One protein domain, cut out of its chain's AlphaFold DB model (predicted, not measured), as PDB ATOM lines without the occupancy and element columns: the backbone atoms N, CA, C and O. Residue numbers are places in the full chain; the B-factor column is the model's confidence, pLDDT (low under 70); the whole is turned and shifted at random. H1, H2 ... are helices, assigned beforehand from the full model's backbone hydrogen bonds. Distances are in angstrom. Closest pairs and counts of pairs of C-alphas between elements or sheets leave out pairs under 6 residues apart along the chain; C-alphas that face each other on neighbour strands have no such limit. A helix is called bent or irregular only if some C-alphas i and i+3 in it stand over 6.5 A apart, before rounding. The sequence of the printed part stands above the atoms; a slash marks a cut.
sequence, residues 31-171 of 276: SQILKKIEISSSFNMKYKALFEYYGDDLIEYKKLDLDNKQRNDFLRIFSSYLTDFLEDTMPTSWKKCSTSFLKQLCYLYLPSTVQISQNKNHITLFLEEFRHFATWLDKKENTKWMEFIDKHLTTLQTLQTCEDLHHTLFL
ATOM      1  N   SER A  31      14.324  59.178 -38.850       80.25
ATOM      2  CA  SER A  31      14.962  58.474 -39.967       80.25
ATOM      3  C   SER A  31      15.863  57.309 -39.533       80.25
ATOM      4  O   SER A  31      15.865  56.264 -40.180       80.25
ATOM      5  N   GLN A  32      16.595  57.438 -38.424       81.75
ATOM      6  CA  GLN A  32      17.463  56.384 -37.891       81.75
ATOM      7  C   GLN A  32      16.646  55.210 -37.353       81.75
ATOM      8  O   GLN A  32      17.000  54.062 -37.610       81.75
ATOM      9  N   ILE A  33      15.543  55.488 -36.652       82.75
ATOM     10  CA  ILE A  33      14.641  54.450 -36.136       82.75
ATOM     11  C   ILE A  33      13.981  53.701 -37.296       82.75
ATOM     12  O   ILE A  33      14.005  52.473 -37.319       82.75
ATOM     13  N   LEU A  34      13.463  54.419 -38.299       86.50
ATOM     14  CA  LEU A  34      12.870  53.798 -39.487       86.50
ATOM     15  C   LEU A  34      13.879  52.917 -40.231       86.50
ATOM     16  O   LEU A  34      13.556  51.786 -40.578       86.50
ATOM     17  N   LYS A  35      15.124  53.383 -40.387       88.75
ATOM     18  CA  LYS A  35      16.191  52.595 -41.018       88.75
ATOM     19  C   LYS A  35      16.550  51.343 -40.211       88.75
ATOM     20  O   LYS A  35      16.823  50.294 -40.789       88.75
ATOM     21  N   LYS A  36      16.562  51.427 -38.876       89.12
ATOM     22  CA  LYS A  36      16.760  50.257 -38.004       89.12
ATOM     23  C   LYS A  36      15.633  49.237 -38.194       89.12
ATOM     24  O   LYS A  36      15.924  48.058 -38.366       89.12
ATOM     25  N   ILE A  37      14.379  49.696 -38.229       88.75
ATOM     26  CA  ILE A  37      13.206  48.842 -38.464       88.75
ATOM     27  C   ILE A  37      13.308  48.153 -39.828       88.75
ATOM     28  O   ILE A  37      13.198  46.932 -39.893       88.75
ATOM     29  N   GLU A  38      13.600  48.905 -40.888       91.44
ATOM     30  CA  GLU A  38      13.769  48.381 -42.246       91.44
ATOM     31  C   GLU A  38      14.825  47.266 -42.297       91.44
ATOM     32  O   GLU A  38      14.528  46.148 -42.717       91.44
ATOM     33  N   ILE A  39      16.029  47.512 -41.770       92.75
ATOM     34  CA  ILE A  39      17.100  46.503 -41.745       92.75
ATOM     35  C   ILE A  39      16.679  45.284 -40.919       92.75
ATOM     36  O   ILE A  39      16.851  44.153 -41.367       92.75
ATOM     37  N   SER A  40      16.099  45.503 -39.739       92.31
ATOM     38  CA  SER A  40      15.652  44.424 -38.853       92.31
ATOM     39  C   SER A  40      14.561  43.548 -39.487       92.31
ATOM     40  O   SER A  40      14.530  42.334 -39.279       92.31
ATOM     41  N   SER A  41      13.714  44.137 -40.336       91.81
ATOM     42  CA  SER A  41      12.662  43.413 -41.046       91.81
ATOM     43  C   SER A  41      13.211  42.450 -42.103       91.81
ATOM     44  O   SER A  41      12.614  41.401 -42.324       91.81
ATOM     45  N   SER A  42      14.386  42.732 -42.686       93.56
ATOM     46  CA  SER A  42      15.006  41.873 -43.712       93.56
ATOM     47  C   SER A  42      15.381  40.470 -43.210       93.56
ATOM     48  O   SER A  42      15.537  39.546 -44.008       93.56
ATOM     49  N   PHE A  43      15.488  40.298 -41.890       93.62
ATOM     50  CA  PHE A  43      15.723  39.012 -41.234       93.62
ATOM     51  C   PHE A  43      14.645  38.670 -40.191       93.62
ATOM     52  O   PHE A  43      14.866  37.831 -39.323       93.62
ATOM     53  N   ASN A  44      13.458  39.284 -40.288       91.94
ATOM     54  CA  ASN A  44      12.303  39.034 -39.414       91.94
ATOM     55  C   ASN A  44      12.587  39.192 -37.909       91.94
ATOM     56  O   ASN A  44      12.066  38.441 -37.083       91.94
ATOM     57  N   MET A  45      13.398  40.179 -37.532       90.94
ATOM     58  CA  MET A  45      13.654  40.474 -36.126       90.94
ATOM     59  C   MET A  45      12.377  40.925 -35.409       90.94
ATOM     60  O   MET A  45      11.676  41.827 -35.870       90.94
ATOM     61  N   LYS A  46      12.095  40.366 -34.229       86.25
ATOM     62  CA  LYS A  46      10.994  40.865 -33.394       86.25
ATOM     63  C   LYS A  46      11.329  42.244 -32.831       86.25
ATOM     64  O   LYS A  46      12.448  42.482 -32.384       86.25
ATOM     65  N   TYR A  47      10.325  43.118 -32.734       81.56
ATOM     66  CA  TYR A  47      10.482  44.462 -32.162       81.56
ATOM     67  C   TYR A  47      11.086  44.459 -30.751       81.56
ATOM     68  O   TYR A  47      11.891  45.326 -30.433       81.56
ATOM     69  N   LYS A  48      10.762  43.461 -29.917       78.69
ATOM     70  CA  LYS A  48      11.379  43.309 -28.590       78.69
ATOM     71  C   LYS A  48      12.903  43.181 -28.693       78.69
ATOM     72  O   LYS A  48      13.630  43.849 -27.969       78.69
ATOM     73  N   ALA A  49      13.392  42.404 -29.660       81.12
ATOM     74  CA  ALA A  49      14.821  42.233 -29.899       81.12
ATOM     75  C   ALA A  49      15.521  43.508 -30.341       81.12
ATOM     76  O   ALA A  49      16.665  43.740 -29.958       81.12
ATOM     77  N   LEU A  50      14.823  44.322 -31.128       81.75
ATOM     78  CA  LEU A  50      15.344  45.582 -31.627       81.75
ATOM     79  C   LEU A  50      15.682  46.565 -30.494       81.75
ATOM     80  O   LEU A  50      16.648  47.310 -30.617       81.75
ATOM     81  N   PHE A  51      14.910  46.562 -29.401       76.25
ATOM     82  CA  PHE A  51      14.996  47.592 -28.356       76.25
ATOM     83  C   PHE A  51      15.405  47.095 -26.963       76.25
ATOM     84  O   PHE A  51      15.813  47.910 -26.136       76.25
ATOM     85  N   GLU A  52      15.265  45.803 -26.661       72.44
ATOM     86  CA  GLU A  52      15.544  45.251 -25.323       72.44
ATOM     87  C   GLU A  52      16.769  44.336 -25.281       72.44
ATOM     88  O   GLU A  52      17.311  44.086 -24.206       72.44
ATOM     89  N   TYR A  53      17.221  43.856 -26.437       80.31
ATOM     90  CA  TYR A  53      18.351  42.939 -26.551       80.31
ATOM     91  C   TYR A  53      19.489  43.598 -27.334       80.31
ATOM     92  O   TYR A  53      19.573  44.821 -27.441       80.31
ATOM     93  N   TYR A  54      20.374  42.793 -27.910       88.94
ATOM     94  CA  TYR A  54      21.529  43.260 -28.673       88.94
ATOM     95  C   TYR A  54      21.184  43.778 -30.081       88.94
ATOM     96  O   TYR A  54      21.931  43.569 -31.037       88.94
ATOM     97  N   GLY A  55      20.017  44.407 -30.242       89.88
ATOM     98  CA  GLY A  55      19.451  44.729 -31.548       89.88
ATOM     99  C   GLY A  55      20.317  45.651 -32.396       89.88
ATOM    100  O   GLY A  55      20.459  45.428 -33.598       89.88
ATOM    101  N   ASP A  56      20.961  46.625 -31.760       91.44
ATOM    102  CA  ASP A  56      21.863  47.553 -32.437       91.44
ATOM    103  C   ASP A  56      23.088  46.846 -33.023       91.44
ATOM    104  O   ASP A  56      23.459  47.124 -34.165       91.44
ATOM    105  N   ASP A  57      23.644  45.866 -32.309       94.62
ATOM    106  CA  ASP A  57      24.777  45.070 -32.783       94.62
ATOM    107  C   ASP A  57      24.383  44.133 -33.921       94.62
ATOM    108  O   ASP A  57      25.105  44.033 -34.912       94.62
ATOM    109  N   LEU A  58      23.213  43.495 -33.835       95.38
ATOM    110  CA  LEU A  58      22.703  42.646 -34.916       95.38
ATOM    111  C   LEU A  58      22.457  43.453 -36.198       95.38
ATOM    112  O   LEU A  58      22.800  43.006 -37.294       95.38
ATOM    113  N   ILE A  59      21.923  44.671 -36.068       94.62
ATOM    114  CA  ILE A  59      21.758  45.598 -37.193       94.62
ATOM    115  C   ILE A  59      23.111  46.047 -37.742       94.62
ATOM    116  O   ILE A  59      23.268  46.159 -38.956       94.62
ATOM    117  N   GLU A  60      24.084  46.342 -36.884       95.88
ATOM    118  CA  GLU A  60      25.413  46.756 -37.328       95.88
ATOM    119  C   GLU A  60      26.133  45.637 -38.082       95.88
ATOM    120  O   GLU A  60      26.651  45.879 -39.172       95.88
ATOM    121  N   TYR A  61      26.066  44.402 -37.583       97.25
ATOM    122  CA  TYR A  61      26.578  43.238 -38.301       97.25
ATOM    123  C   TYR A  61      25.867  43.045 -39.649       97.25
ATOM    124  O   TYR A  61      26.508  42.782 -40.672       97.25
ATOM    125  N   LYS A  62      24.542  43.251 -39.698       96.69
ATOM    126  CA  LYS A  62      23.794  43.205 -40.961       96.69
ATOM    127  C   LYS A  62      24.258  44.276 -41.952       96.69
ATOM    128  O   LYS A  62      24.367  43.989 -43.139       96.69
ATOM    129  N   LYS A  63      24.589  45.485 -41.495       96.25
ATOM    130  CA  LYS A  63      25.059  46.583 -42.362       96.25
ATOM    131  C   LYS A  63      26.392  46.309 -43.056       96.25
ATOM    132  O   LYS A  63      26.665  46.972 -44.050       96.25
ATOM    133  N   LEU A  64      27.197  45.361 -42.570       95.19
ATOM    134  CA  LEU A  64      28.428  44.963 -43.259       95.19
ATOM    135  C   LEU A  64      28.143  44.318 -44.627       95.19
ATOM    136  O   LEU A  64      29.006  44.356 -45.494       95.19
ATOM    137  N   ASP A  65      26.964  43.709 -44.804       94.69
ATOM    138  CA  ASP A  65      26.493  43.143 -46.075       94.69
ATOM    139  C   ASP A  65      24.954  43.022 -46.066       94.69
ATOM    140  O   ASP A  65      24.361  42.107 -45.469       94.69
ATOM    141  N   LEU A  66      24.299  43.993 -46.707       92.62
ATOM    142  CA  LEU A  66      22.843  44.143 -46.685       92.62
ATOM    143  C   LEU A  66      22.109  43.109 -47.548       92.62
ATOM    144  O   LEU A  66      20.978  42.757 -47.212       92.62
ATOM    145  N   ASP A  67      22.756  42.537 -48.560       92.94
ATOM    146  CA  ASP A  67      22.107  41.641 -49.526       92.94
ATOM    147  C   ASP A  67      22.403  40.156 -49.261       92.94
ATOM    148  O   ASP A  67      21.748  39.271 -49.818       92.94
ATOM    149  N   ASN A  68      23.339  39.858 -48.353       95.50
ATOM    150  CA  ASN A  68      23.658  38.487 -47.966       95.50
ATOM    151  C   ASN A  68      22.467  37.780 -47.284       95.50
ATOM    152  O   ASN A  68      22.061  38.112 -46.161       95.50
ATOM    153  N   LYS A  69      21.930  36.768 -47.981       93.94
ATOM    154  CA  LYS A  69      20.808  35.923 -47.539       93.94
ATOM    155  C   LYS A  69      21.192  34.962 -46.414       93.94
ATOM    156  O   LYS A  69      20.404  34.794 -45.490       93.94
ATOM    157  N   GLN A  70      22.396  34.390 -46.451       94.62
ATOM    158  CA  GLN A  70      22.899  33.495 -45.402       94.62
ATOM    159  C   GLN A  70      22.970  34.228 -44.060       94.62
ATOM    160  O   GLN A  70      22.504  33.724 -43.038       94.62
ATOM    161  N   ARG A  71      23.442  35.479 -44.077       96.94
ATOM    162  CA  ARG A  71      23.429  36.358 -42.907       96.94
ATOM    163  C   ARG A  71      22.017  36.649 -42.411       96.94
ATOM    164  O   ARG A  71      21.812  36.695 -41.202       96.94
ATOM    165  N   ASN A  72      21.042  36.830 -43.305       96.38
ATOM    166  CA  ASN A  72      19.647  37.013 -42.890       96.38
ATOM    167  C   ASN A  72      19.108  35.775 -42.182       96.38
ATOM    168  O   ASN A  72      18.490  35.902 -41.130       96.38
ATOM    169  N   ASP A  73      19.366  34.584 -42.719       94.88
ATOM    170  CA  ASP A  73      18.926  33.340 -42.095       94.88
ATOM    171  C   ASP A  73      19.595  33.126 -40.727       94.88
ATOM    172  O   ASP A  73      18.899  32.837 -39.750       94.88
ATOM    173  N   PHE A  74      20.909  33.368 -40.625       97.38
ATOM    174  CA  PHE A  74      21.643  33.350 -39.357       97.38
ATOM    175  C   PHE A  74      21.048  34.331 -38.337       97.38
ATOM    176  O   PHE A  74      20.698  33.933 -37.226       97.38
ATOM    177  N   LEU A  75      20.878  35.605 -38.713       96.94
ATOM    178  CA  LEU A  75      20.347  36.640 -37.825       96.94
ATOM    179  C   LEU A  75      18.891  36.380 -37.434       96.94
ATOM    180  O   LEU A  75      18.503  36.679 -36.305       96.94
ATOM    181  N   ARG A  76      18.085  35.794 -38.324       95.75
ATOM    182  CA  ARG A  76      16.715  35.373 -38.012       95.75
ATOM    183  C   ARG A  76      16.709  34.323 -36.909       95.75
ATOM    184  O   ARG A  76      16.012  34.496 -35.913       95.75
ATOM    185  N   ILE A  77      17.493  33.255 -37.065       95.38
ATOM    186  CA  ILE A  77      17.587  32.172 -36.073       95.38
ATOM    187  C   ILE A  77      18.144  32.726 -34.763       95.38
ATOM    188  O   ILE A  77      17.555  32.540 -33.702       95.38
ATOM    189  N   PHE A  78      19.240  33.475 -34.832       95.94
ATOM    190  CA  PHE A  78      19.899  33.984 -33.644       95.94
ATOM    191  C   PHE A  78      19.043  35.012 -32.889       95.94
ATOM    192  O   PHE A  78      18.911  34.919 -31.675       95.94
ATOM    193  N   SER A  79      18.373  35.944 -33.572       94.31
ATOM    194  CA  SER A  79      17.445  36.874 -32.909       94.31
ATOM    195  C   SER A  79      16.212  36.171 -32.328       94.31
ATOM    196  O   SER A  79      15.713  36.585 -31.278       94.31
ATOM    197  N   SER A  80      15.756  35.083 -32.952       93.38
ATOM    198  CA  SER A  80      14.681  34.240 -32.417       93.38
ATOM    199  C   SER A  80      15.131  33.494 -31.156       93.38
ATOM    200  O   SER A  80      14.389  33.451 -30.184       93.38
ATOM    201  N   TYR A  81      16.381  33.028 -31.084       93.75
ATOM    202  CA  TYR A  81      16.954  32.482 -29.847       93.75
ATOM    203  C   TYR A  81      16.911  33.494 -28.687       93.75
ATOM    204  O   TYR A  81      16.474  33.167 -27.583       93.75
ATOM    205  N   LEU A  82      17.296  34.749 -28.943       91.06
ATOM    206  CA  LEU A  82      17.274  35.797 -27.914       91.06
ATOM    207  C   LEU A  82      15.850  36.136 -27.444       91.06
ATOM    208  O   LEU A  82      15.652  36.495 -26.287       91.06
ATOM    209  N   THR A  83      14.867  36.055 -28.344       88.12
ATOM    210  CA  THR A  83      13.501  36.539 -28.090       88.12
ATOM    211  C   THR A  83      12.517  35.475 -27.652       88.12
ATOM    212  O   THR A  83      11.635  35.815 -26.876       88.12
ATOM    213  N   ASP A  84      12.663  34.245 -28.137       85.94
ATOM    214  CA  ASP A  84      11.671  33.176 -27.976       85.94
ATOM    215  C   ASP A  84      12.162  32.058 -27.066       85.94
ATOM    216  O   ASP A  84      11.358  31.328 -26.501       85.94
ATOM    217  N   PHE A  85      13.482  31.897 -26.946       85.81
ATOM    218  CA  PHE A  85      14.062  30.852 -26.111       85.81
ATOM    219  C   PHE A  85      14.533  31.397 -24.764       85.81
ATOM    220  O   PHE A  85      14.179  30.852 -23.723       85.81
ATOM    221  N   LEU A  86      15.327  32.473 -24.772       85.69
ATOM    222  CA  LEU A  86      15.868  33.041 -23.533       85.69
ATOM    223  C   LEU A  86      14.876  33.946 -22.803       85.69
ATOM    224  O   LEU A  86      14.870  33.949 -21.572       85.69
ATOM    225  N   GLU A  87      14.073  34.709 -23.548       81.25
ATOM    226  CA  GLU A  87      13.100  35.687 -23.047       81.25
ATOM    227  C   GLU A  87      13.648  36.582 -21.912       81.25
ATOM    228  O   GLU A  87      14.288  37.606 -22.178       81.25
ATOM    229  N   ASP A  88      13.382  36.210 -20.657       76.31
ATOM    230  CA  ASP A  88      13.724  36.953 -19.439       76.31
ATOM    231  C   ASP A  88      15.112  36.601 -18.862       76.31
ATOM    232  O   ASP A  88      15.618  37.295 -17.984       76.31
ATOM    233  N   THR A  89      15.762  35.546 -19.363       82.56
ATOM    234  CA  THR A  89      17.090  35.078 -18.902       82.56
ATOM    235  C   THR A  89      18.258  35.689 -19.682       82.56
ATOM    236  O   THR A  89      19.405  35.246 -19.585       82.56
ATOM    237  N   MET A  90      17.974  36.728 -20.464       84.12
ATOM    238  CA  MET A  90      18.935  37.368 -21.352       84.12
ATOM    239  C   MET A  90      20.088  38.029 -20.580       84.12
ATOM    240  O   MET A  90      19.847  38.856 -19.694       84.12
ATOM    241  N   PRO A  91      21.358  37.722 -20.916       87.81
ATOM    242  CA  PRO A  91      22.489  38.408 -20.307       87.81
ATOM    243  C   PRO A  91      22.438  39.911 -20.604       87.81
ATOM    244  O   PRO A  91      22.028  40.335 -21.679       87.81
ATOM    245  N   THR A  92      22.889  40.738 -19.657       88.31
ATOM    246  CA  THR A  92      22.834  42.205 -19.815       88.31
ATOM    247  C   THR A  92      23.906  42.760 -20.759       88.31
ATOM    248  O   THR A  92      23.944  43.962 -20.993       88.31
ATOM    249  N   SER A  93      24.858  41.934 -21.201       91.19
ATOM    250  CA  SER A  93      25.926  42.302 -22.135       91.19
ATOM    251  C   SER A  93      26.555  41.056 -22.759       91.19
ATOM    252  O   SER A  93      26.573  39.990 -22.135       91.19
ATOM    253  N   TRP A  94      27.163  41.202 -23.940       93.81
ATOM    254  CA  TRP A  94      27.850  40.107 -24.637       93.81
ATOM    255  C   TRP A  94      28.923  39.411 -23.794       93.81
ATOM    256  O   TRP A  94      29.058  38.190 -23.836       93.81
ATOM    257  N   LYS A  95      29.643  40.168 -22.958       91.69
ATOM    258  CA  LYS A  95      30.662  39.639 -22.030       91.69
ATOM    259  C   LYS A  95      30.084  38.742 -20.934       91.69
ATOM    260  O   LYS A  95      30.817  37.953 -20.346       91.69
ATOM    261  N   LYS A  96      28.791  38.879 -20.634       91.88
ATOM    262  CA  LYS A  96      28.075  38.031 -19.673       91.88
ATOM    263  C   LYS A  96      27.411  36.822 -20.334       91.88
ATOM    264  O   LYS A  96      26.855  35.991 -19.618       91.88
ATOM    265  N   CYS A  97      27.468  36.690 -21.660       92.38
ATOM    266  CA  CYS A  97      27.057  35.466 -22.336       92.38
ATOM    267  C   CYS A  97      28.022  34.340 -21.952       92.38
ATOM    268  O   CYS A  97      29.169  34.295 -22.394       92.38
ATOM    269  N   SER A  98      27.561  33.446 -21.078       91.12
ATOM    270  CA  SER A  98      28.359  32.331 -20.577       91.12
ATOM    271  C   SER A  98      28.533  31.235 -21.632       91.12
ATOM    272  O   SER A  98      27.830  31.179 -22.641       91.12
ATOM    273  N   THR A  99      29.411  30.269 -21.366       92.12
ATOM    274  CA  THR A  99      29.476  29.037 -22.167       92.12
ATOM    275  C   THR A  99      28.120  28.326 -22.236       92.12
ATOM    276  O   THR A  99      27.800  27.737 -23.262       92.12
ATOM    277  N   SER A 100      27.303  28.396 -21.177       92.25
ATOM    278  CA  SER A 100      25.957  27.808 -21.177       92.25
ATOM    279  C   SER A 100      25.050  28.470 -22.211       92.25
ATOM    280  O   SER A 100      24.344  27.766 -22.924       92.25
ATOM    281  N   PHE A 101      25.128  29.797 -22.354       93.75
ATOM    282  CA  PHE A 101      24.384  30.536 -23.375       93.75
ATOM    283  C   PHE A 101      24.730  30.040 -24.788       93.75
ATOM    284  O   PHE A 101      23.840  29.819 -25.603       93.75
ATOM    285  N   LEU A 102      26.012  29.808 -25.087       95.50
ATOM    286  CA  LEU A 102      26.417  29.324 -26.412       95.50
ATOM    287  C   LEU A 102      26.071  27.846 -26.626       95.50
ATOM    288  O   LEU A 102      25.663  27.456 -27.718       95.50
ATOM    289  N   LYS A 103      26.160  27.018 -25.578       95.38
ATOM    290  CA  LYS A 103      25.709  25.622 -25.636       95.38
ATOM    291  C   LYS A 103      24.207  25.517 -25.877       95.38
ATOM    292  O   LYS A 103      23.798  24.708 -26.695       95.38
ATOM    293  N   GLN A 104      23.390  26.332 -25.215       94.69
ATOM    294  CA  GLN A 104      21.945  26.358 -25.443       94.69
ATOM    295  C   GLN A 104      21.615  26.769 -26.884       94.69
ATOM    296  O   GLN A 104      20.819  26.093 -27.530       94.69
ATOM    297  N   LEU A 105      22.295  27.785 -27.430       95.75
ATOM    298  CA  LEU A 105      22.154  28.157 -28.841       95.75
ATOM    299  C   LEU A 105      22.493  26.987 -29.776       95.75
ATOM    300  O   LEU A 105      21.682  26.610 -30.616       95.75
ATOM    301  N   CYS A 106      23.694  26.420 -29.650       96.75
ATOM    302  CA  CYS A 106      24.206  25.461 -30.628       96.75
ATOM    303  C   CYS A 106      23.658  24.042 -30.445       96.75
ATOM    304  O   CYS A 106      23.523  23.321 -31.426       96.75
ATOM    305  N   TYR A 107      23.405  23.606 -29.210       95.94
ATOM    306  CA  TYR A 107      23.087  22.205 -28.904       95.94
ATOM    307  C   TYR A 107      21.605  21.960 -28.666       95.94
ATOM    308  O   TYR A 107      21.201  20.806 -28.738       95.94
ATOM    309  N   LEU A 108      20.817  23.001 -28.378       94.31
ATOM    310  CA  LEU A 108      19.368  22.893 -28.198       94.31
ATOM    311  C   LEU A 108      18.620  23.677 -29.267       94.31
ATOM    312  O   LEU A 108      17.865  23.105 -30.045       94.31
ATOM    313  N   TYR A 109      18.847  24.985 -29.333       95.38
ATOM    314  CA  TYR A 109      18.018  25.841 -30.163       95.38
ATOM    315  C   TYR A 109      18.227  25.572 -31.655       95.38
ATOM    316  O   TYR A 109      17.272  25.233 -32.345       95.38
ATOM    317  N   LEU A 110      19.465  25.633 -32.148       95.44
ATOM    318  CA  LEU A 110      19.764  25.434 -33.568       95.44
ATOM    319  C   LEU A 110      19.254  24.081 -34.114       95.44
ATOM    320  O   LEU A 110      18.602  24.086 -35.158       95.44
ATOM    321  N   PRO A 111      19.456  22.929 -33.440       94.69
ATOM    322  CA  PRO A 111      18.878  21.671 -33.909       94.69
ATOM    323  C   PRO A 111      17.346  21.675 -33.973       94.69
ATOM    324  O   PRO A 111      16.776  21.074 -34.880       94.69
ATOM    325  N   SER A 112      16.676  22.387 -33.058       91.94
ATOM    326  CA  SER A 112      15.211  22.521 -33.067       91.94
ATOM    327  C   SER A 112      14.680  23.412 -34.200       91.94
ATOM    328  O   SER A 112      13.505  23.328 -34.550       91.94
ATOM    329  N   THR A 113      15.532  24.247 -34.810       91.25
ATOM    330  CA  THR A 113      15.151  25.104 -35.945       91.25
ATOM    331  C   THR A 113      15.418  24.475 -37.311       91.25
ATOM    332  O   THR A 113      15.113  25.099 -38.329       91.25
ATOM    333  N   VAL A 114      15.999  23.270 -37.359       89.56
ATOM    334  CA  VAL A 114      16.326  22.578 -38.613       89.56
ATOM    335  C   VAL A 114      15.061  22.371 -39.440       89.56
ATOM    336  O   VAL A 114      14.100  21.738 -39.006       89.56
ATOM    337  N   GLN A 115      15.084  22.886 -40.665       86.44
ATOM    338  CA  GLN A 115      13.991  22.732 -41.616       86.44
ATOM    339  C   GLN A 115      14.275  21.574 -42.564       86.44
ATOM    340  O   GLN A 115      15.343  21.514 -43.171       86.44
ATOM    341  N   ILE A 116      13.280  20.706 -42.750       89.00
ATOM    342  CA  ILE A 116      13.353  19.622 -43.729       89.00
ATOM    343  C   ILE A 116      13.381  20.221 -45.139       89.00
ATOM    344  O   ILE A 116      12.394  20.801 -45.598       89.00
ATOM    345  N   SER A 117      14.517  20.085 -45.819       88.44
ATOM    346  CA  SER A 117      14.784  20.674 -47.133       88.44
ATOM    347  C   SER A 117      15.600  19.731 -48.026       88.44
ATOM    348  O   SER A 117      16.057  18.674 -47.592       88.44
ATOM    349  N   GLN A 118      15.777  20.100 -49.300       86.19
ATOM    350  CA  GLN A 118      16.558  19.293 -50.246       86.19
ATOM    351  C   GLN A 118      18.070  19.347 -49.980       86.19
ATOM    352  O   GLN A 118      18.749  18.341 -50.166       86.19
ATOM    353  N   ASN A 119      18.597  20.492 -49.540       83.06
ATOM    354  CA  ASN A 119      20.041  20.747 -49.540       83.06
ATOM    355  C   ASN A 119      20.757  20.380 -48.228       83.06
ATOM    356  O   ASN A 119      21.981  20.455 -48.205       83.06
ATOM    357  N   LYS A 120      20.028  19.968 -47.172       89.75
ATOM    358  CA  LYS A 120      20.550  19.490 -45.864       89.75
ATOM    359  C   LYS A 120      21.775  20.256 -45.332       89.75
ATOM    360  O   LYS A 120      22.703  19.664 -44.791       89.75
ATOM    361  N   ASN A 121      21.827  21.563 -45.556       92.06
ATOM    362  CA  ASN A 121      22.986  22.400 -45.260       92.06
ATOM    363  C   ASN A 121      22.645  23.527 -44.282       92.06
ATOM    364  O   ASN A 121      23.421  24.473 -44.148       92.06
ATOM    365  N   HIS A 122      21.499  23.443 -43.602       92.88
ATOM    366  CA  HIS A 122      21.015  24.502 -42.725       92.88
ATOM    367  C   HIS A 122      22.012  24.769 -41.592       92.88
ATOM    368  O   HIS A 122      22.361  25.919 -41.321       92.88
ATOM    369  N   ILE A 123      22.506  23.708 -40.951       95.00
ATOM    370  CA  ILE A 123      23.458  23.815 -39.845       95.00
ATOM    371  C   ILE A 123      24.816  24.298 -40.337       95.00
ATOM    372  O   ILE A 123      25.407  25.176 -39.710       95.00
ATOM    373  N   THR A 124      25.303  23.771 -41.461       95.06
ATOM    374  CA  THR A 124      26.589  24.195 -42.035       95.06
ATOM    375  C   THR A 124      26.583  25.695 -42.342       95.06
ATOM    376  O   THR A 124      27.451  26.419 -41.852       95.06
ATOM    377  N   LEU A 125      25.552  26.184 -43.039       95.25
ATOM    378  CA  LEU A 125      25.411  27.605 -43.367       95.25
ATOM    379  C   LEU A 125      25.297  28.484 -42.113       95.25
ATOM    380  O   LEU A 125      25.874  29.574 -42.069       95.25
ATOM    381  N   PHE A 126      24.587  28.019 -41.081       96.81
ATOM    382  CA  PHE A 126      24.511  28.736 -39.809       96.81
ATOM    383  C   PHE A 126      25.879  28.817 -39.122       96.81
ATOM    384  O   PHE A 126      26.264  29.888 -38.660       96.81
ATOM    385  N   LEU A 127      26.619  27.706 -39.038       96.62
ATOM    386  CA  LEU A 127      27.912  27.654 -38.347       96.62
ATOM    387  C   LEU A 127      28.985  28.504 -39.041       96.62
ATOM    388  O   LEU A 127      29.839  29.074 -38.361       96.62
ATOM    389  N   GLU A 128      28.936  28.612 -40.367       96.75
ATOM    390  CA  GLU A 128      29.796  29.513 -41.138       96.75
ATOM    391  C   GLU A 128      29.560  30.982 -40.761       96.75
ATOM    392  O   GLU A 128      30.489  31.664 -40.320       96.75
ATOM    393  N   GLU A 129      28.315  31.463 -40.834       97.88
ATOM    394  CA  GLU A 129      27.996  32.840 -40.425       97.88
ATOM    395  C   GLU A 129      28.194  33.060 -38.923       97.88
ATOM    396  O   GLU A 129      28.611  34.141 -38.514       97.88
ATOM    397  N   PHE A 130      27.988  32.038 -38.089       97.94
ATOM    398  CA  PHE A 130      28.252  32.127 -36.656       97.94
ATOM    399  C   PHE A 130      29.735  32.378 -36.356       97.94
ATOM    400  O   PHE A 130      30.047  33.165 -35.465       97.94
ATOM    401  N   ARG A 131      30.661  31.790 -37.126       97.88
ATOM    402  CA  ARG A 131      32.102  32.088 -37.025       97.88
ATOM    403  C   ARG A 131      32.424  33.517 -37.444       97.88
ATOM    404  O   ARG A 131      33.209  34.191 -36.771       97.88
ATOM    405  N   HIS A 132      31.822  33.994 -38.533       98.00
ATOM    406  CA  HIS A 132      31.992  35.378 -38.977       98.00
ATOM    407  C   HIS A 132      31.470  36.367 -37.931       98.00
ATOM    408  O   HIS A 132      32.175  37.314 -37.573       98.00
ATOM    409  N   PHE A 133      30.291  36.093 -37.373       98.19
ATOM    410  CA  PHE A 133      29.697  36.882 -36.306       98.19
ATOM    411  C   PHE A 133      30.549  36.862 -35.038       98.19
ATOM    412  O   PHE A 133      30.848  37.922 -34.502       98.19
ATOM    413  N   ALA A 134      31.002  35.689 -34.587       97.69
ATOM    414  CA  ALA A 134      31.863  35.557 -33.414       97.69
ATOM    415  C   ALA A 134      33.185  36.319 -33.587       97.69
ATOM    416  O   ALA A 134      33.591  37.050 -32.692       97.69
ATOM    417  N   THR A 135      33.819  36.231 -34.761       98.06
ATOM    418  CA  THR A 135      35.047  36.986 -35.064       98.06
ATOM    419  C   THR A 135      34.809  38.496 -35.033       98.06
ATOM    420  O   THR A 135      35.635  39.253 -34.521       98.06
ATOM    421  N   TRP A 136      33.697  38.953 -35.612       98.00
ATOM    422  CA  TRP A 136      33.318  40.362 -35.593       98.00
ATOM    423  C   TRP A 136      33.025  40.847 -34.167       98.00
ATOM    424  O   TRP A 136      33.542  41.887 -33.755       98.00
ATOM    425  N   LEU A 137      32.262  40.067 -33.400       97.44
ATOM    426  CA  LEU A 137      31.862  40.392 -32.037       97.44
ATOM    427  C   LEU A 137      33.062  40.412 -31.087       97.44
ATOM    428  O   LEU A 137      33.207  41.355 -30.316       97.44
ATOM    429  N   ASP A 138      33.968  39.438 -31.195       97.25
ATOM    430  CA  ASP A 138      35.187  39.380 -30.385       97.25
ATOM    431  C   ASP A 138      36.055  40.628 -30.595       97.25
ATOM    432  O   ASP A 138      36.571  41.185 -29.628       97.25
ATOM    433  N   LYS A 139      36.152  41.142 -31.829       96.94
ATOM    434  CA  LYS A 139      36.871  42.397 -32.118       96.94
ATOM    435  C   LYS A 139      36.165  43.630 -31.560       96.94
ATOM    436  O   LYS A 139      36.836  44.549 -31.097       96.94
ATOM    437  N   LYS A 140      34.835  43.672 -31.643       95.88
ATOM    438  CA  LYS A 140      34.037  44.837 -31.244       95.88
ATOM    439  C   LYS A 140      33.897  44.952 -29.727       95.88
ATOM    440  O   LYS A 140      34.115  46.013 -29.156       95.88
ATOM    441  N   GLU A 141      33.559  43.844 -29.084       95.00
ATOM    442  CA  GLU A 141      33.137  43.787 -27.686       95.00
ATOM    443  C   GLU A 141      34.173  43.115 -26.779       95.00
ATOM    444  O   GLU A 141      33.956  43.010 -25.573       95.00
ATOM    445  N   ASN A 142      35.322  42.685 -27.318       93.94
ATOM    446  CA  ASN A 142      36.366  41.964 -26.583       93.94
ATOM    447  C   ASN A 142      35.814  40.716 -25.868       93.94
ATOM    448  O   ASN A 142      36.040  40.497 -24.673       93.94
ATOM    449  N   THR A 143      35.007  39.939 -26.593       95.50
ATOM    450  CA  THR A 143      34.497  38.631 -26.166       95.50
ATOM    451  C   THR A 143      35.451  37.500 -26.572       95.50
ATOM    452  O   THR A 143      36.546  37.740 -27.075       95.50
ATOM    453  N   LYS A 144      35.062  36.253 -26.275       95.38
ATOM    454  CA  LYS A 144      35.836  35.034 -26.566       95.38
ATOM    455  C   LYS A 144      34.976  33.951 -27.223       95.38
ATOM    456  O   LYS A 144      35.034  32.776 -26.859       95.38
ATOM    457  N   TRP A 145      34.089  34.346 -28.127       96.56
ATOM    458  CA  TRP A 145      33.160  33.425 -28.777       96.56
ATOM    459  C   TRP A 145      33.874  32.516 -29.775       96.56
ATOM    460  O   TRP A 145      33.520  31.342 -29.872       96.56
ATOM    461  N   MET A 146      34.922  32.998 -30.446       97.12
ATOM    462  CA  MET A 146      35.756  32.143 -31.293       97.12
ATOM    463  C   MET A 146      36.461  31.050 -30.482       97.12
ATOM    464  O   MET A 146      36.455  29.896 -30.897       97.12
ATOM    465  N   GLU A 147      36.949  31.368 -29.277       96.31
ATOM    466  CA  GLU A 147      37.543  30.371 -28.369       96.31
ATOM    467  C   GLU A 147      36.534  29.261 -28.015       96.31
ATOM    468  O   GLU A 147      36.887  28.082 -27.955       96.31
ATOM    469  N   PHE A 148      35.254  29.614 -27.829       96.44
ATOM    470  CA  PHE A 148      34.190  28.624 -27.658       96.44
ATOM    471  C   PHE A 148      34.027  27.742 -28.901       96.44
ATOM    472  O   PHE A 148      33.965  26.520 -28.764       96.44
ATOM    473  N   ILE A 149      33.959  28.336 -30.096       96.19
ATOM    474  CA  ILE A 149      33.779  27.585 -31.345       96.19
ATOM    475  C   ILE A 149      34.921  26.586 -31.541       96.19
ATOM    476  O   ILE A 149      34.654  25.413 -31.802       96.19
ATOM    477  N   ASP A 150      36.167  27.020 -31.352       95.81
ATOM    478  CA  ASP A 150      37.348  26.171 -31.520       95.81
ATOM    479  C   ASP A 150      37.353  25.015 -30.514       95.81
ATOM    480  O   ASP A 150      37.532  23.852 -30.883       95.81
ATOM    481  N   LYS A 151      37.052  25.307 -29.241       96.75
ATOM    482  CA  LYS A 151      36.970  24.296 -28.178       96.75
ATOM    483  C   LYS A 151      35.872  23.257 -28.417       96.75
ATOM    484  O   LYS A 151      35.983  22.125 -27.947       96.75
ATOM    485  N   HIS A 152      34.802  23.640 -29.106       95.69
ATOM    486  CA  HIS A 152      33.618  22.811 -29.314       95.69
ATOM    487  C   HIS A 152      33.462  22.307 -30.753       95.69
ATOM    488  O   HIS A 152      32.419  21.740 -31.087       95.69
ATOM    489  N   LEU A 153      34.496  22.452 -31.589       92.94
ATOM    490  CA  LEU A 153      34.458  22.151 -33.018       92.94
ATOM    491  C   LEU A 153      33.919  20.747 -33.327       92.94
ATOM    492  O   LEU A 153      33.036  20.610 -34.169       92.94
ATOM    493  N   THR A 154      34.386  19.719 -32.618       91.56
ATOM    494  CA  THR A 154      33.946  18.328 -32.830       91.56
ATOM    495  C   THR A 154      32.448  18.144 -32.571       91.56
ATOM    496  O   THR A 154      31.742  17.512 -33.358       91.56
ATOM    497  N   THR A 155      31.926  18.732 -31.492       92.75
ATOM    498  CA  THR A 155      30.488  18.684 -31.197       92.75
ATOM    499  C   THR A 155      29.693  19.483 -32.229       92.75
ATOM    500  O   THR A 155      28.650  19.021 -32.682       92.75
ATOM    501  N   LEU A 156      30.194  20.648 -32.651       93.81
ATOM    502  CA  LEU A 156      29.557  21.447 -33.702       93.81
ATOM    503  C   LEU A 156      29.513  20.693 -35.041       93.81
ATOM    504  O   LEU A 156      28.512  20.768 -35.739       93.81
ATOM    505  N   GLN A 157      30.532  19.897 -35.370       92.06
ATOM    506  CA  GLN A 157      30.516  19.022 -36.549       92.06
ATOM    507  C   GLN A 157      29.476  17.896 -36.434       92.06
ATOM    508  O   GLN A 157      28.857  17.527 -37.431       92.06
ATOM    509  N   THR A 158      29.217  17.389 -35.223       94.62
ATOM    510  CA  THR A 158      28.171  16.371 -34.981       94.62
ATOM    511  C   THR A 158      26.766  16.912 -35.259       94.62
ATOM    512  O   THR A 158      25.854  16.140 -35.559       94.62
ATOM    513  N   LEU A 159      26.571  18.232 -35.225       96.06
ATOM    514  CA  LEU A 159      25.285  18.841 -35.555       96.06
ATOM    515  C   LEU A 159      24.848  18.509 -36.990       96.06
ATOM    516  O   LEU A 159      23.684  18.188 -37.190       96.06
ATOM    517  N   GLN A 160      25.767  18.461 -37.959       95.00
ATOM    518  CA  GLN A 160      25.435  18.043 -39.329       95.00
ATOM    519  C   GLN A 160      24.903  16.602 -39.368       95.00
ATOM    520  O   GLN A 160      23.919  16.313 -40.039       95.00
ATOM    521  N   THR A 161      25.501  15.703 -38.580       95.38
ATOM    522  CA  THR A 161      24.996  14.329 -38.426       95.38
ATOM    523  C   THR A 161      23.591  14.307 -37.809       95.38
ATOM    524  O   THR A 161      22.773  13.466 -38.177       95.38
ATOM    525  N   CYS A 162      23.281  15.247 -36.911       96.62
ATOM    526  CA  CYS A 162      21.938  15.404 -36.351       96.62
ATOM    527  C   CYS A 162      20.933  15.900 -37.405       96.62
ATOM    528  O   CYS A 162      19.838  15.346 -37.493       96.62
ATOM    529  N   GLU A 163      21.301  16.892 -38.230       96.06
ATOM    530  CA  GLU A 163      20.474  17.368 -39.352       96.06
ATOM    531  C   GLU A 163      20.185  16.236 -40.343       96.06
ATOM    532  O   GLU A 163      19.027  16.028 -40.716       96.06
ATOM    533  N   ASP A 164      21.207  15.469 -40.721       95.50
ATOM    534  CA  ASP A 164      21.065  14.347 -41.646       95.50
ATOM    535  C   ASP A 164      20.111  13.284 -41.103       95.50
ATOM    536  O   ASP A 164      19.199  12.855 -41.818       95.50
ATOM    537  N   LEU A 165      20.286  12.882 -39.839       95.88
ATOM    538  CA  LEU A 165      19.421  11.896 -39.197       95.88
ATOM    539  C   LEU A 165      17.981  12.410 -39.074       95.88
ATOM    540  O   LEU A 165      17.047  11.656 -39.346       95.88
ATOM    541  N   HIS A 166      17.791  13.688 -38.729       95.19
ATOM    542  CA  HIS A 166      16.461  14.294 -38.656       95.19
ATOM    543  C   HIS A 166      15.753  14.218 -40.010       95.19
ATOM    544  O   HIS A 166      14.626  13.729 -40.092       95.19
ATOM    545  N   HIS A 167      16.437  14.618 -41.085       94.50
ATOM    546  CA  HIS A 167      15.895  14.524 -42.438       94.50
ATOM    547  C   HIS A 167      15.541  13.089 -42.817       94.50
ATOM    548  O   HIS A 167      14.463  12.856 -43.360       94.50
ATOM    549  N   THR A 168      16.425  12.133 -42.537       93.88
ATOM    550  CA  THR A 168      16.196  10.728 -42.882       93.88
ATOM    551  C   THR A 168      14.979  10.162 -42.153       93.88
ATOM    552  O   THR A 168      14.072   9.647 -42.805       93.88
ATOM    553  N   LEU A 169      14.897  10.324 -40.828       93.12
ATOM    554  CA  LEU A 169      13.762   9.834 -40.037       93.12
ATOM    555  C   LEU A 169      12.450  10.515 -40.444       93.12
ATOM    556  O   LEU A 169      11.413   9.860 -40.563       93.12
ATOM    557  N   PHE A 170      12.484  11.826 -40.694       91.25
ATOM    558  CA  PHE A 170      11.299  12.571 -41.098       91.25
ATOM    559  C   PHE A 170      10.799  12.128 -42.480       91.25
ATOM    560  O   PHE A 170       9.616  11.831 -42.653       91.25
ATOM    561  N   LEU A 171      11.684  12.034 -43.475       90.31
ATOM    562  CA  LEU A 171      11.307  11.648 -44.837       90.31
ATOM    563  C   LEU A 171      10.923  10.171 -44.950       90.31
ATOM    564  O   LEU A 171      10.111   9.830 -45.805       90.31
TER     565      LEU A 171
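This is residues 31 to 171 of the 276 residues of an uncharacterized protein of Bacillus sp. B1-b2 (UniProt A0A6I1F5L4). H4 crosses the middle of the domain with four helices round it: H2 and H3 towards the end where H1 lies, H5 away from that end, and long H6 slanting past H4 so that it also comes close to H3, with H5 and H6 each standing about perpendicular to H4. H1, beyond H3, makes one end of the long axis; H8 runs along H5 and H6 at shallow tilts and makes the other, and short H7 packs on H6 where the chain turns back towards H8. The printed part has 141 residues with eight named helices, H1 to H8 in order, and no named strand; the class is all helix. It is compact, with a radius of gyration of the C-alphas of 15.0 A, and its outline is elongated, spanning 48 by 30 by 28 A.

H1, residues 31 to 41, begins with C-alpha 31 at (14.962, 58.474, -39.967). H2 is residues 47 to 52 and H3 residues 55 to 63. H4, residues 69 to 85, is 23.0 A long and is neither bent nor irregular, but only just: C-alphas 82 and 85 are 6.2 A apart. H5, residues 99 to 112, is 19.1 A long and only just irregular, with C-alphas 107 and 110 6.6 A apart. H6, residues 122 to 141, is 27.3 A long and begins with C-alpha 122 at (21.015, 24.502, -42.725). H7 is residues 145 to 151. H8, residues 153 to 171, is 28.0 A long and ends with C-alpha 171 at (11.307, 11.648, -44.837).

H4 is the hub, touching four helices. H3 and H4 form a helical hairpin and only just touch, with 3 pairs of C-alphas within 8 A; the closest are Leu 58 and Leu 75, 7.1 A. H2 touches residues 79 to 83 of H4, closest at the C-alphas of Ala 49 and Thr 83, 6.1 A. H1 touches H3, about perpendicular at 80 degrees, closest at the C-alphas of Ser 40 and Ile 59, 6.4 A. H4 touches H6 at 79 degrees, closest at the C-alphas of Phe 74 and Phe 126, 5.5 A. It touches H5 at 70.3 degrees, only just about perpendicular, closest at the C-alphas of Tyr 81 and Tyr 109, 6.7 A. H5 and H8 touch at a shallow tilt of 20 degrees, the same way, closest at the C-alphas of Pro 111 and Glu 163, 7.1 A. H6 and H8 touch, opposite ways, closest at the C-alphas of Ile 123 and Gln 160, 6.1 A. H7 touches H6, closest at the C-alphas of Ala 134 and Trp 145, 5.3 A. H1 and H8 are apart. Every O i to N i+4 pair is within hydrogen-bond range in H1, H2, H3, H4, H6 and H7, against 7 of 10 in H5 and 13 of 15 in H8.

The two C-alphas farthest apart are those of Ser 31 and Leu 169, 48.7 A. The printed part has no cut. The link from H4 to H5, residues 86 to 98, is long. The mean pLDDT of the printed part is 92.3, and no printed residue is under 70.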